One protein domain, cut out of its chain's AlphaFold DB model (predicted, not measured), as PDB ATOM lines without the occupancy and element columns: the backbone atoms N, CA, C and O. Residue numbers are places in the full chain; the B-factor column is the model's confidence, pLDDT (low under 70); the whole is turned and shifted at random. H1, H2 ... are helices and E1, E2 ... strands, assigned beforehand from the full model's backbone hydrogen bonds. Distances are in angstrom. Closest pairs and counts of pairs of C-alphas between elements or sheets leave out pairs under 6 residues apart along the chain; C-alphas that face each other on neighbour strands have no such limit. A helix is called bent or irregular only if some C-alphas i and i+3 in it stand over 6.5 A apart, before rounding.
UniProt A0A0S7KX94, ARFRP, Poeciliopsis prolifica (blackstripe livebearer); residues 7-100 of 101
ATOM      1  N   HIS A   7      -3.701 -11.690  50.715       59.47
ATOM      2  CA  HIS A   7      -2.487 -12.321  50.197       59.47
ATOM      3  C   HIS A   7      -1.536 -11.353  49.478       59.47
ATOM      4  O   HIS A   7      -0.333 -11.625  49.434       59.47
ATOM      5  N   GLU A   8      -2.033 -10.237  48.935       55.56
ATOM      6  CA  GLU A   8      -1.195  -9.212  48.290       55.56
ATOM      7  C   GLU A   8      -0.673  -8.176  49.293       55.56
ATOM      8  O   GLU A   8       0.482  -7.759  49.201       55.56
ATOM      9  N   LEU A   9      -1.470  -7.809  50.303       57.28
ATOM     10  CA  LEU A   9      -1.115  -6.732  51.234       57.28
ATOM     11  C   LEU A   9       0.143  -7.036  52.069       57.28
ATOM     12  O   LEU A   9       0.904  -6.127  52.385       57.28
ATOM     13  N   TYR A  10       0.386  -8.309  52.396       52.09
ATOM     14  CA  TYR A  10       1.532  -8.741  53.208       52.09
ATOM     15  C   TYR A  10       2.842  -8.916  52.426       52.09
ATOM     16  O   TYR A  10       3.897  -9.068  53.043       52.09
ATOM     17  N   ARG A  11       2.808  -8.934  51.085       52.81
ATOM     18  CA  ARG A  11       4.016  -9.155  50.266       52.81
ATOM     19  C   ARG A  11       4.773  -7.874  49.938       52.81
ATOM     20  O   ARG A  11       5.973  -7.937  49.678       52.81
ATOM     21  N   ASP A  12       4.108  -6.730  50.020       52.94
ATOM     22  CA  ASP A  12       4.679  -5.466  49.587       52.94
ATOM     23  C   ASP A  12       5.008  -4.568  50.784       52.94
ATOM     24  O   ASP A  12       4.135  -3.941  51.373       52.94
ATOM     25  N   CYS A  13       6.301  -4.364  51.074       55.91
ATOM     26  CA  CYS A  13       6.787  -3.281  51.957       55.91
ATOM     27  C   CYS A  13       6.547  -1.870  51.360       55.91
ATOM     28  O   CYS A  13       7.170  -0.883  51.762       55.91
ATOM     29  N   PHE A  14       5.698  -1.773  50.336       59.44
ATOM     30  CA  PHE A  14       5.354  -0.554  49.623       59.44
ATOM     31  C   PHE A  14       4.795   0.549  50.539       59.44
ATOM     32  O   PHE A  14       5.239   1.690  50.378       59.44
ATOM     33  N   PRO A  15       3.920   0.259  51.532       65.50
ATOM     34  CA  PRO A  15       3.426   1.278  52.453       65.50
ATOM     35  C   PRO A  15       4.564   1.966  53.200       65.50
ATOM     36  O   PRO A  15       4.606   3.188  53.252       65.50
ATOM     37  N   GLU A  16       5.540   1.210  53.707       71.25
ATOM     38  CA  GLU A  16       6.653   1.780  54.467       71.25
ATOM     39  C   GLU A  16       7.553   2.667  53.607       71.25
ATOM     40  O   GLU A  16       7.890   3.782  54.007       71.25
ATOM     41  N   LYS A  17       7.920   2.203  52.405       73.06
ATOM     42  CA  LYS A  17       8.763   2.981  51.484       73.06
ATOM     43  C   LYS A  17       8.080   4.276  51.049       73.06
ATOM     44  O   LYS A  17       8.734   5.312  50.976       73.06
ATOM     45  N   MET A  18       6.774   4.228  50.787       76.25
ATOM     46  CA  MET A  18       5.991   5.414  50.449       76.25
ATOM     47  C   MET A  18       5.877   6.362  51.651       76.25
ATOM     48  O   MET A  18       6.157   7.551  51.526       76.25
ATOM     49  N   ILE A  19       5.500   5.856  52.827       76.88
ATOM     50  CA  ILE A  19       5.261   6.671  54.025       76.88
ATOM     51  C   ILE A  19       6.537   7.399  54.464       76.88
ATOM     52  O   ILE A  19       6.447   8.561  54.866       76.88
ATOM     53  N   CYS A  20       7.703   6.761  54.345       77.56
ATOM     54  CA  CYS A  20       9.001   7.332  54.719       77.56
ATOM     55  C   CYS A  20       9.647   8.223  53.648       77.56
ATOM     56  O   CYS A  20      10.737   8.737  53.877       77.56
ATOM     57  N   SER A  21       9.029   8.395  52.477       81.44
ATOM     58  CA  SER A  21       9.599   9.229  51.418       81.44
ATOM     59  C   SER A  21       9.595  10.707  51.819       81.44
ATOM     60  O   SER A  21       8.526  11.284  52.020       81.44
ATOM     61  N   GLU A  22      10.764  11.353  51.815       79.81
ATOM     62  CA  GLU A  22      10.916  12.797  52.076       79.81
ATOM     63  C   GLU A  22      10.047  13.654  51.138       79.81
ATOM     64  O   GLU A  22       9.457  14.649  51.547       79.81
ATOM     65  N   ALA A  23       9.857  13.219  49.887       80.44
ATOM     66  CA  ALA A  23       8.987  13.910  48.929       80.44
ATOM     67  C   ALA A  23       7.506  13.999  49.368       80.44
ATOM     68  O   ALA A  23       6.753  14.809  48.816       80.44
ATOM     69  N   LEU A  24       7.088  13.163  50.327       79.06
ATOM     70  CA  LEU A  24       5.731  13.074  50.874       79.06
ATOM     71  C   LEU A  24       5.640  13.603  52.315       79.06
ATOM     72  O   LEU A  24       4.606  13.437  52.973       79.06
ATOM     73  N   GLU A  25       6.697  14.245  52.816       81.81
ATOM     74  CA  GLU A  25       6.667  14.906  54.116       81.81
ATOM     75  C   GLU A  25       5.593  16.005  54.134       81.81
ATOM     76  O   GLU A  25       5.461  16.807  53.206       81.81
ATOM     77  N   GLY A  26       4.761  15.997  55.179       81.81
ATOM     78  CA  GLY A  26       3.661  16.950  55.340       81.81
ATOM     79  C   GLY A  26       2.515  16.811  54.327       81.81
ATOM     80  O   GLY A  26       1.572  17.591  54.399       81.81
ATOM     81  N   VAL A  27       2.548  15.843  53.403       87.50
ATOM     82  CA  VAL A  27       1.478  15.611  52.416       87.50
ATOM     83  C   VAL A  27       0.397  14.694  53.015       87.50
ATOM     84  O   VAL A  27       0.749  13.652  53.568       87.50
ATOM     85  N   PRO A  28      -0.904  15.037  52.926       89.50
ATOM     86  CA  PRO A  28      -1.984  14.162  53.387       89.50
ATOM     87  C   PRO A  28      -2.032  12.842  52.603       89.50
ATOM     88  O   PRO A  28      -1.737  12.804  51.409       89.50
ATOM     89  N   LEU A  29      -2.434  11.761  53.272       87.81
ATOM     90  CA  LEU A  29      -2.494  10.412  52.706       87.81
ATOM     91  C   LEU A  29      -3.945   9.925  52.615       87.81
ATOM     92  O   LEU A  29      -4.641   9.819  53.621       87.81
ATOM     93  N   LEU A  30      -4.397   9.594  51.404       89.50
ATOM     94  CA  LEU A  30      -5.673   8.914  51.168       89.50
ATOM     95  C   LEU A  30      -5.401   7.482  50.716       89.50
ATOM     96  O   LEU A  30      -4.788   7.259  49.673       89.50
ATOM     97  N   ILE A  31      -5.904   6.524  51.483       86.81
ATOM     98  CA  ILE A  31      -5.851   5.098  51.184       86.81
ATOM     99  C   ILE A  31      -7.244   4.682  50.713       86.81
ATOM    100  O   ILE A  31      -8.184   4.618  51.501       86.81
ATOM    101  N   LEU A  32      -7.386   4.415  49.416       88.69
ATOM    102  CA  LEU A  32      -8.631   3.919  48.831       88.69
ATOM    103  C   LEU A  32      -8.686   2.396  48.959       88.69
ATOM    104  O   LEU A  32      -8.059   1.696  48.167       88.69
ATOM    105  N   ALA A  33      -9.435   1.896  49.942       88.56
ATOM    106  CA  ALA A  33      -9.691   0.475  50.143       88.56
ATOM    107  C   ALA A  33     -10.643  -0.037  49.052       88.56
ATOM    108  O   ALA A  33     -11.852  -0.110  49.246       88.56
ATOM    109  N   ASN A  34     -10.084  -0.308  47.875       87.19
ATOM    110  CA  ASN A  34     -10.831  -0.661  46.674       87.19
ATOM    111  C   ASN A  34     -11.328  -2.117  46.683       87.19
ATOM    112  O   ASN A  34     -10.730  -2.976  47.331       87.19
ATOM    113  N   LYS A  35     -12.346  -2.391  45.856       85.81
ATOM    114  CA  LYS A  35     -12.998  -3.696  45.635       85.81
ATOM    115  C   LYS A  35     -13.860  -4.184  46.801       85.81
ATOM    116  O   LYS A  35     -13.898  -5.379  47.083       85.81
ATOM    117  N   GLN A  36     -14.556  -3.270  47.477       86.81
ATOM    118  CA  GLN A  36     -15.441  -3.611  48.603       86.81
ATOM    119  C   GLN A  36     -16.693  -4.413  48.193       86.81
ATOM    120  O   GLN A  36     -17.425  -4.904  49.043       86.81
ATOM    121  N   ASP A  37     -16.917  -4.584  46.894       86.38
ATOM    122  CA  ASP A  37     -17.910  -5.476  46.292       86.38
ATOM    123  C   ASP A  37     -17.506  -6.963  46.338       86.38
ATOM    124  O   ASP A  37     -18.353  -7.840  46.165       86.38
ATOM    125  N   VAL A  38     -16.227  -7.271  46.587       86.44
ATOM    126  CA  VAL A  38     -15.711  -8.644  46.619       86.44
ATOM    127  C   VAL A  38     -15.821  -9.221  48.038       86.44
ATOM    128  O   VAL A  38     -15.226  -8.659  48.956       86.44
ATOM    129  N   PRO A  39     -16.483 -10.378  48.251       81.75
ATOM    130  CA  PRO A  39     -16.668 -10.946  49.593       81.75
ATOM    131  C   PRO A  39     -15.375 -11.281  50.351       81.75
ATOM    132  O   PRO A  39     -15.380 -11.319  51.576       81.75
ATOM    133  N   SER A  40     -14.279 -11.550  49.638       81.88
ATOM    134  CA  SER A  40     -12.967 -11.865  50.215       81.88
ATOM    135  C   SER A  40     -12.052 -10.648  50.389       81.88
ATOM    136  O   SER A  40     -10.874 -10.824  50.700       81.88
ATOM    137  N   CYS A  41     -12.538  -9.425  50.139       81.12
ATOM    138  CA  CYS A  41     -11.719  -8.232  50.333       81.12
ATOM    139  C   CYS A  41     -11.440  -7.980  51.821       81.12
ATOM    140  O   CYS A  41     -12.208  -8.377  52.699       81.12
ATOM    141  N   LEU A  42     -10.332  -7.296  52.107       82.25
ATOM    142  CA  LEU A  42     -10.042  -6.862  53.467       82.25
ATOM    143  C   LEU A  42     -11.028  -5.788  53.924       82.25
ATOM    144  O   LEU A  42     -11.362  -4.853  53.185       82.25
ATOM    145  N   SER A  43     -11.423  -5.889  55.191       82.69
ATOM    146  CA  SER A  43     -12.217  -4.858  55.837       82.69
ATOM    147  C   SER A  43     -11.359  -3.622  56.133       82.69
ATOM    148  O   SER A  43     -10.139  -3.693  56.306       82.69
ATOM    149  N   VAL A  44     -11.993  -2.452  56.242       83.00
ATOM    150  CA  VAL A  44     -11.303  -1.208  56.631       83.00
ATOM    151  C   VAL A  44     -10.528  -1.349  57.961       83.00
ATOM    152  O   VAL A  44      -9.404  -0.845  58.027       83.00
ATOM    153  N   PRO A  45     -11.055  -2.007  59.016       84.81
ATOM    154  CA  PRO A  45     -10.286  -2.319  60.226       84.81
ATOM    155  C   PRO A  45      -9.016  -3.145  59.986       84.81
ATOM    156  O   PRO A  45      -7.970  -2.823  60.555       84.81
ATOM    157  N   ASP A  46      -9.078  -4.162  59.125       83.06
ATOM    158  CA  ASP A  46      -7.921  -5.018  58.831       83.06
ATOM    159  C   ASP A  46      -6.843  -4.228  58.090       83.06
ATOM    160  O   ASP A  46      -5.662  -4.299  58.428       83.06
ATOM    161  N   ILE A  47      -7.258  -3.380  57.146       79.44
ATOM    162  CA  ILE A  47      -6.358  -2.455  56.453       79.44
ATOM    163  C   ILE A  47      -5.734  -1.492  57.466       79.44
ATOM    164  O   ILE A  47      -4.525  -1.326  57.483       79.44
ATOM    165  N   LYS A  48      -6.502  -0.891  58.378       79.06
ATOM    166  CA  LYS A  48      -5.921  -0.014  59.413       79.06
ATOM    167  C   LYS A  48      -4.890  -0.735  60.284       79.06
ATOM    168  O   LYS A  48      -3.879  -0.131  60.631       79.06
ATOM    169  N   THR A  49      -5.131  -2.006  60.596       81.00
ATOM    170  CA  THR A  49      -4.196  -2.853  61.348       81.00
ATOM    171  C   THR A  49      -2.928  -3.127  60.544       81.00
ATOM    172  O   THR A  49      -1.835  -2.955  61.058       81.00
ATOM    173  N   ALA A  50      -3.026  -3.434  59.252       75.50
ATOM    174  CA  ALA A  50      -1.843  -3.626  58.409       75.50
ATOM    175  C   ALA A  50      -0.957  -2.367  58.307       75.50
ATOM    176  O   ALA A  50       0.249  -2.458  58.092       75.50
ATOM    177  N   PHE A  51      -1.542  -1.180  58.484       73.31
ATOM    178  CA  PHE A  51      -0.822   0.092  58.478       73.31
ATOM    179  C   PHE A  51      -0.446   0.576  59.889       73.31
ATOM    180  O   PHE A  51       0.224   1.606  60.000       73.31
ATOM    181  N   SER A  52      -0.823  -0.134  60.963       73.31
ATOM    182  CA  SER A  52      -0.567   0.307  62.342       73.31
ATOM    183  C   SER A  52       0.921   0.402  62.651       73.31
ATOM    184  O   SER A  52       1.350   1.361  63.287       73.31
ATOM    185  N   ASP A  53       1.722  -0.519  62.120       70.88
ATOM    186  CA  ASP A  53       3.178  -0.531  62.311       70.88
ATOM    187  C   ASP A  53       3.858   0.651  61.602       70.88
ATOM    188  O   ASP A  53       4.905   1.149  62.020       70.88
ATOM    189  N   SER A  54       3.216   1.164  60.549       72.56
ATOM    190  CA  SER A  54       3.647   2.360  59.827       72.56
ATOM    191  C   SER A  54       3.043   3.652  60.386       72.56
ATOM    192  O   SER A  54       3.531   4.735  60.062       72.56
ATOM    193  N   ALA A  55       2.014   3.579  61.237       70.62
ATOM    194  CA  ALA A  55       1.311   4.747  61.766       70.62
ATOM    195  C   ALA A  55       2.229   5.736  62.514       70.62
ATOM    196  O   ALA A  55       2.101   6.938  62.269       70.62
ATOM    197  N   PRO A  56       3.219   5.302  63.325       73.38
ATOM    198  CA  PRO A  56       4.180   6.224  63.935       73.38
ATOM    199  C   PRO A  56       4.990   7.018  62.899       73.38
ATOM    200  O   PRO A  56       5.337   8.173  63.134       73.38
ATOM    201  N   LYS A  57       5.255   6.421  61.728       72.25
ATOM    202  CA  LYS A  57       6.009   7.031  60.620       72.25
ATOM    203  C   LYS A  57       5.147   8.006  59.807       72.25
ATOM    204  O   LYS A  57       5.674   8.892  59.137       72.25
ATOM    205  N   ILE A  58       3.815   7.896  59.880       73.25
ATOM    206  CA  ILE A  58       2.883   8.865  59.279       73.25
ATOM    207  C   ILE A  58       3.003  10.237  59.968       73.25
ATOM    208  O   ILE A  58       2.885  11.272  59.309       73.25
ATOM    209  N   GLY A  59       3.345  10.275  61.257       73.94
ATOM    210  CA  GLY A  59       3.558  11.522  61.989       73.94
ATOM    211  C   GLY A  59       2.280  12.363  62.091       73.94
ATOM    212  O   GLY A  59       1.195  11.832  62.302       73.94
ATOM    213  N   LYS A  60       2.392  13.690  61.934       75.31
ATOM    214  CA  LYS A  60       1.260  14.638  62.041       75.31
ATOM    215  C   LYS A  60       0.422  14.774  60.759       75.31
ATOM    216  O   LYS A  60      -0.401  15.682  60.670       75.31
ATOM    217  N   ARG A  61       0.667  13.942  59.743       83.88
ATOM    218  CA  ARG A  61      -0.067  14.000  58.472       83.88
ATOM    219  C   ARG A  61      -1.512  13.562  58.678       83.88
ATOM    220  O   ARG A  61      -1.783  12.593  59.383       83.88
ATOM    221  N   ASP A  62      -2.422  14.231  57.983       86.88
ATOM    222  CA  ASP A  62      -3.781  13.734  57.829       86.88
ATOM    223  C   ASP A  62      -3.764  12.418  57.043       86.88
ATOM    224  O   ASP A  62      -3.153  12.335  55.976       86.88
ATOM    225  N   CYS A  63      -4.445  11.397  57.559       87.38
ATOM    226  CA  CYS A  63      -4.560  10.093  56.914       87.38
ATOM    227  C   CYS A  63      -6.009   9.599  56.970       87.38
ATOM    228  O   CYS A  63      -6.633   9.624  58.033       87.38
ATOM    229  N   LEU A  64      -6.537   9.135  55.837       88.62
ATOM    230  CA  LEU A  64      -7.862   8.525  55.740       88.62
ATOM    231  C   LEU A  64      -7.785   7.211  54.971       88.62
ATOM    232  O   LEU A  64      -7.215   7.154  53.884       88.62
ATOM    233  N   VAL A  65      -8.437   6.180  55.510       89.12
ATOM    234  CA  VAL A  65      -8.776   4.961  54.770       89.12
ATOM    235  C   VAL A  65     -10.241   5.056  54.361       89.12
ATOM    236  O   VAL A  65     -11.111   5.115  55.230       89.12
ATOM    237  N   GLN A  66     -10.499   5.087  53.058       92.88
ATOM    238  CA  GLN A  66     -11.830   5.226  52.478       92.88
ATOM    239  C   GLN A  66     -12.194   3.937  51.723       92.88
ATOM    240  O   GLN A  66     -11.524   3.624  50.736       92.88
ATOM    241  N   PRO A  67     -13.228   3.188  52.152       91.69
ATOM    242  CA  PRO A  67     -13.758   2.076  51.365       91.69
ATOM    243  C   PRO A  67     -14.303   2.591  50.035       91.69
ATOM    244  O   PRO A  67     -14.972   3.629  50.011       91.69
ATOM    245  N   CYS A  68     -14.010   1.885  48.943       93.38
ATOM    246  CA  CYS A  68     -14.542   2.220  47.629       93.38
ATOM    247  C   CYS A  68     -14.714   1.006  46.703       93.38
ATOM    248  O   CYS A  68     -14.074  -0.037  46.871       93.38
ATOM    249  N   THR A  69     -15.545   1.178  45.675       91.56
ATOM    250  CA  THR A  69     -15.683   0.230  44.565       91.56
ATOM    251  C   THR A  69     -15.516   0.970  43.248       91.56
ATOM    252  O   THR A  69     -16.359   1.761  42.840       91.56
ATOM    253  N   ALA A  70     -14.416   0.693  42.546       89.25
ATOM    254  CA  ALA A  70     -14.104   1.323  41.262       89.25
ATOM    255  C   ALA A  70     -15.191   1.127  40.190       89.25
ATOM    256  O   ALA A  70     -15.354   1.983  39.328       89.25
ATOM    257  N   LEU A  71     -15.899  -0.009  40.229       89.62
ATOM    258  CA  LEU A  71     -16.904  -0.374  39.226       89.62
ATOM    259  C   LEU A  71     -18.173   0.479  39.322       89.62
ATOM    260  O   LEU A  71     -18.767   0.797  38.298       89.62
ATOM    261  N   THR A  72     -18.576   0.842  40.538       93.12
ATOM    262  CA  THR A  72     -19.763   1.665  40.807       93.12
ATOM    263  C   THR A  72     -19.402   3.133  41.025       93.12
ATOM    264  O   THR A  72     -20.234   4.010  40.821       93.12
ATOM    265  N   GLY A  73     -18.150   3.409  41.401       91.88
ATOM    266  CA  GLY A  73     -17.680   4.728  41.813       91.88
ATOM    267  C   GLY A  73     -17.926   5.031  43.294       91.88
ATOM    268  O   GLY A  73     -17.525   6.101  43.760       91.88
ATOM    269  N   ASP A  74     -18.533   4.106  44.044       95.19
ATOM    270  CA  ASP A  74     -18.862   4.304  45.456       95.19
ATOM    271  C   ASP A  74     -17.603   4.599  46.273       95.19
ATOM    272  O   ASP A  74     -16.578   3.932  46.110       95.19
ATOM    273  N   GLY A  75     -17.662   5.602  47.152       94.12
ATOM    274  CA  GLY A  75     -16.572   5.971  48.058       94.12
ATOM    275  C   GLY A  75     -15.416   6.741  47.409       94.12
ATOM    276  O   GLY A  75     -14.566   7.286  48.118       94.12
ATOM    277  N   VAL A  76     -15.347   6.808  46.075       93.69
ATOM    278  CA  VAL A  76     -14.266   7.511  45.368       93.69
ATOM    279  C   VAL A  76     -14.400   9.018  45.559       93.69
ATOM    280  O   VAL A  76     -13.439   9.677  45.958       93.69
ATOM    281  N   ASN A  77     -15.591   9.568  45.318       95.25
ATOM    282  CA  ASN A  77     -15.829  11.007  45.431       95.25
ATOM    283  C   ASN A  77     -15.633  11.505  46.864       95.25
ATOM    284  O   ASN A  77     -15.030  12.557  47.068       95.25
ATOM    285  N   GLU A  78     -16.082  10.743  47.855       96.38
ATOM    286  CA  GLU A  78     -15.927  11.039  49.276       96.38
ATOM    287  C   GLU A  78     -14.446  11.131  49.657       96.38
ATOM    288  O   GLU A  78     -14.016  12.106  50.284       96.38
ATOM    289  N   GLY A  79     -13.643  10.159  49.209       95.19
ATOM    290  CA  GLY A  79     -12.199  10.156  49.424       95.19
ATOM    291  C   GLY A  79     -11.514  11.365  48.785       95.19
ATOM    292  O   GLY A  79     -10.720  12.052  49.433       95.19
ATOM    293  N   ILE A  80     -11.848  11.676  47.530       95.12
ATOM    294  CA  ILE A  80     -11.275  12.827  46.818       95.12
ATOM    295  C   ILE A  80     -11.679  14.151  47.474       95.12
ATOM    296  O   ILE A  80     -10.826  15.013  47.688       95.12
ATOM    297  N   GLN A  81     -12.943  14.317  47.864       95.94
ATOM    298  CA  GLN A  81     -13.400  15.517  48.569       95.94
ATOM    299  C   GLN A  81     -12.666  15.714  49.898       95.94
ATOM    300  O   GLN A  81     -12.309  16.842  50.249       95.94
ATOM    301  N   TRP A  82     -12.413  14.633  50.639       95.88
ATOM    302  CA  TRP A  82     -11.592  14.691  51.845       95.88
ATOM    303  C   TRP A  82     -10.156  15.133  51.536       95.88
ATOM    304  O   TRP A  82      -9.635  16.025  52.209       95.88
ATOM    305  N   MET A  83      -9.540  14.576  50.489       93.69
ATOM    306  CA  MET A  83      -8.182  14.937  50.070       93.69
ATOM    307  C   MET A  83      -8.081  16.424  49.710       93.69
ATOM    308  O   MET A  83      -7.188  17.111  50.201       93.69
ATOM    309  N   VAL A  84      -9.028  16.954  48.929       92.62
ATOM    310  CA  VAL A  84      -9.068  18.384  48.571       92.62
ATOM    311  C   VAL A  84      -9.125  19.259  49.823       92.62
ATOM    312  O   VAL A  84      -8.338  20.194  49.953       92.62
ATOM    313  N   LYS A  85      -9.993  18.930  50.790       92.81
ATOM    314  CA  LYS A  85     -10.071  19.662  52.068       92.81
ATOM    315  C   LYS A  85      -8.740  19.635  52.820       92.81
ATOM    316  O   LYS A  85      -8.338  20.662  53.364       92.81
ATOM    317  N   CYS A  86      -8.057  18.490  52.834       92.31
ATOM    318  CA  CYS A  86      -6.756  18.344  53.485       92.31
ATOM    319  C   CYS A  86      -5.663  19.166  52.797       92.31
ATOM    320  O   CYS A  86      -4.878  19.811  53.479       92.31
ATOM    321  N   VAL A  87      -5.632  19.193  51.464       90.06
ATOM    322  CA  VAL A  87      -4.667  20.001  50.702       90.06
ATOM    323  C   VAL A  87      -4.910  21.494  50.918       90.06
ATOM    324  O   VAL A  87      -3.967  22.225  51.206       90.06
ATOM    325  N   VAL A  88      -6.164  21.952  50.849       89.62
ATOM    326  CA  VAL A  88      -6.517  23.371  51.036       89.62
ATOM    327  C   VAL A  88      -6.135  23.878  52.431       89.62
ATOM    328  O   VAL A  88      -5.654  25.000  52.561       89.62
ATOM    329  N   ARG A  89      -6.305  23.061  53.478       89.81
ATOM    330  CA  ARG A  89      -5.935  23.434  54.858       89.81
ATOM    331  C   ARG A  89      -4.454  23.228  55.188       89.81
ATOM    332  O   ARG A  89      -4.035  23.547  56.301       89.81
ATOM    333  N   ASN A  90      -3.668  22.652  54.279       88.38
ATOM    334  CA  ASN A  90      -2.285  22.293  54.558       88.38
ATOM    335  C   ASN A  90      -1.365  23.519  54.518       88.38
ATOM    336  O   ASN A  90      -0.823  23.879  53.477       88.38
ATOM    337  N   ILE A  91      -1.137  24.124  55.683       84.69
ATOM    338  CA  ILE A  91      -0.248  25.286  55.825       84.69
ATOM    339  C   ILE A  91       1.234  24.961  55.587       84.69
ATOM    340  O   ILE A  91       2.004  25.855  55.255       84.69
ATOM    341  N   HIS A  92       1.642  23.698  55.757       84.25
ATOM    342  CA  HIS A  92       3.040  23.285  55.597       84.25
ATOM    343  C   HIS A  92       3.410  23.130  54.120       84.25
ATOM    344  O   HIS A  92       4.562  23.325  53.741       84.25
ATOM    345  N   ARG A  93       2.426  22.797  53.277       82.44
ATOM    346  CA  ARG A  93       2.594  22.649  51.831       82.44
ATOM    347  C   ARG A  93       1.382  23.221  51.087       82.44
ATOM    348  O   ARG A  93       0.590  22.451  50.539       82.44
ATOM    349  N   PRO A  94       1.216  24.555  51.080       81.62
ATOM    350  CA  PRO A  94       0.046  25.184  50.487       81.62
ATOM    351  C   PRO A  94       0.000  24.942  48.970       81.62
ATOM    352  O   PRO A  94       1.052  24.901  48.318       81.62
ATOM    353  N   PRO A  95      -1.200  24.790  48.383       76.81
ATOM    354  CA  PRO A  95      -1.347  24.640  46.942       76.81
ATOM    355  C   PRO A  95      -0.861  25.908  46.231       76.81
ATOM    356  O   PRO A  95      -1.173  27.026  46.643       76.81
ATOM    357  N   ARG A  96      -0.076  25.755  45.160       78.94
ATOM    358  CA  ARG A  96       0.388  26.904  44.367       78.94
ATOM    359  C   ARG A  96      -0.694  27.243  43.347       78.94
ATOM    360  O   ARG A  96      -1.323  26.345  42.807       78.94
ATOM    361  N   GLN A  97      -0.858  28.521  43.008       68.12
ATOM    362  CA  GLN A  97      -1.907  28.984  42.082       68.12
ATOM    363  C   GLN A  97      -1.924  28.228  40.736       68.12
ATOM    364  O   GLN A  97      -2.986  27.915  40.207       68.12
ATOM    365  N   LYS A  98      -0.741  27.877  40.215       70.81
ATOM    366  CA  LYS A  98      -0.561  27.091  38.982       70.81
ATOM    367  C   LYS A  98      -1.013  25.628  39.073       70.81
ATOM    368  O   LYS A  98      -1.092  24.972  38.049       70.81
ATOM    369  N   ASP A  99      -1.240  25.117  40.280       61.91
ATOM    370  CA  ASP A  99      -1.698  23.747  40.527       61.91
ATOM    371  C   ASP A  99      -3.243  23.682  40.652       61.91
ATOM    372  O   ASP A  99      -3.794  22.604  40.855       61.91
ATOM    373  N   ILE A 100      -3.934  24.832  40.584       61.47
ATOM    374  CA  ILE A 100      -5.392  24.983  40.788       61.47
ATOM    375  C   ILE A 100      -6.123  25.320  39.469       61.47
ATOM    376  O   ILE A 100      -7.345  25.207  39.400       61.47
TER     377      ILE A 100
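This is residues 7 to 100 of the 101 residues of the protein "ARFRP" of Poeciliopsis prolifica (blackstripe livebearer) (UniProt A0A0S7KX94). A ribbon of two parallel strands, E1 and E2, lies in the middle; the longest helix, H4, packs on one face of it and folds back along it, while the short helix H2 covers the end of the opposite face. H3 and H1 touch each other and run the same way as a pair set off from the ribbon on H2's side, H3 apart from E1 and H1 apart from E2, and the last stretch, residues 89 to 100, with no named element, trails on past the end of H4. The printed part has 94 residues, with four named helices and two named strands in the order H1, E1, H2, H3, E2, H4, and the class is mixed, helices and strands, though under half of the residues are in named elements. The whole is only just compact, close to loose, with a radius of gyration of the C-alphas of 14.4 A, and it spans 43 by 30 by 18 A.

The sheet has two neighbour strands, E1, residues 29 to 34, and E2, residues 63 to 68, which are parallel with 20 degrees between their directions. C-alphas 29 and 63 face each other at 4.7 A, and C-alphas 34 and 68 at 4.8 A. N 31 and O 64 are within hydrogen-bond range at 2.8 A, as are N 66 and O 31, also at 2.8 A. H4, residues 76 to 88, has 5 pairs of C-alphas within 8 A of E2, the closest those of Cys 68 and Val 76 at 5.8 A. H4 also has 5 such pairs with E1, the closest those of Leu 30 and Met 83 at 6.6 A. H2, residues 44 to 50, comes nearest to E2 with the C-alphas of Val 44 and Pro 67, 6.7 A apart, and to E1 with those of Ala 33 and Val 44, 6.9 A apart. H2 and H4 are apart. H2 and H3, residues 52 to 58, meet only through their link. E1, H2, H3 and E2 form a strand-helix-strand unit, two parallel neighbour strands with helices between them along the chain, and its crossover is right-handed. H1, residues 14 to 19, touches H3, with the closest C-alphas, those of Ile 19 and Ile 58, 6.2 A apart. H1 and H3 run the same way at a shallow tilt of 34 degrees, only just short of steep. H1 is apart from H2, E2 and H4. H3 is irregular, with C-alphas 53 and 56 lying 7.0 A apart. In H1, H2 and H4 every O i to N i+4 pair is within hydrogen-bond range; in H3 it is 1 of 3, beside 3 of 4 O i to N i+3 pairs.

E1 begins at C-alpha 29, (-2.494, 10.412, 52.706), and measures 15.1 A from first to last C-alpha. E2 measures 15.7 A and ends at C-alpha 68, (-14.542, 2.220, 47.629). H4 is 18.5 A long and ends at C-alpha 88, (-6.517, 23.371, 51.036). The shorter helices are H2 at 9.9 A, H3 at 9.7 A and H1 at 8.5 A; H1 begins at C-alpha 14, (5.354, -0.554, 49.623).

The two C-alphas farthest apart are those of Pro 39 and Gln 97, at 43.2 A. The printed part runs from residue 7 to residue 100 without a cut, and its first and last C-alphas are 38.6 A apart. The links H2 to H3 and H3 to E2 are tight, the links H1 to E1, E1 to H2 and E2 to H4 are short, and no link is long. The mean pLDDT of the printed part is 81.2, and 12 residues are under 70: residues 7 to 15, of which 14 and 15 belong to H1, residue 97, and residues 99 to 100.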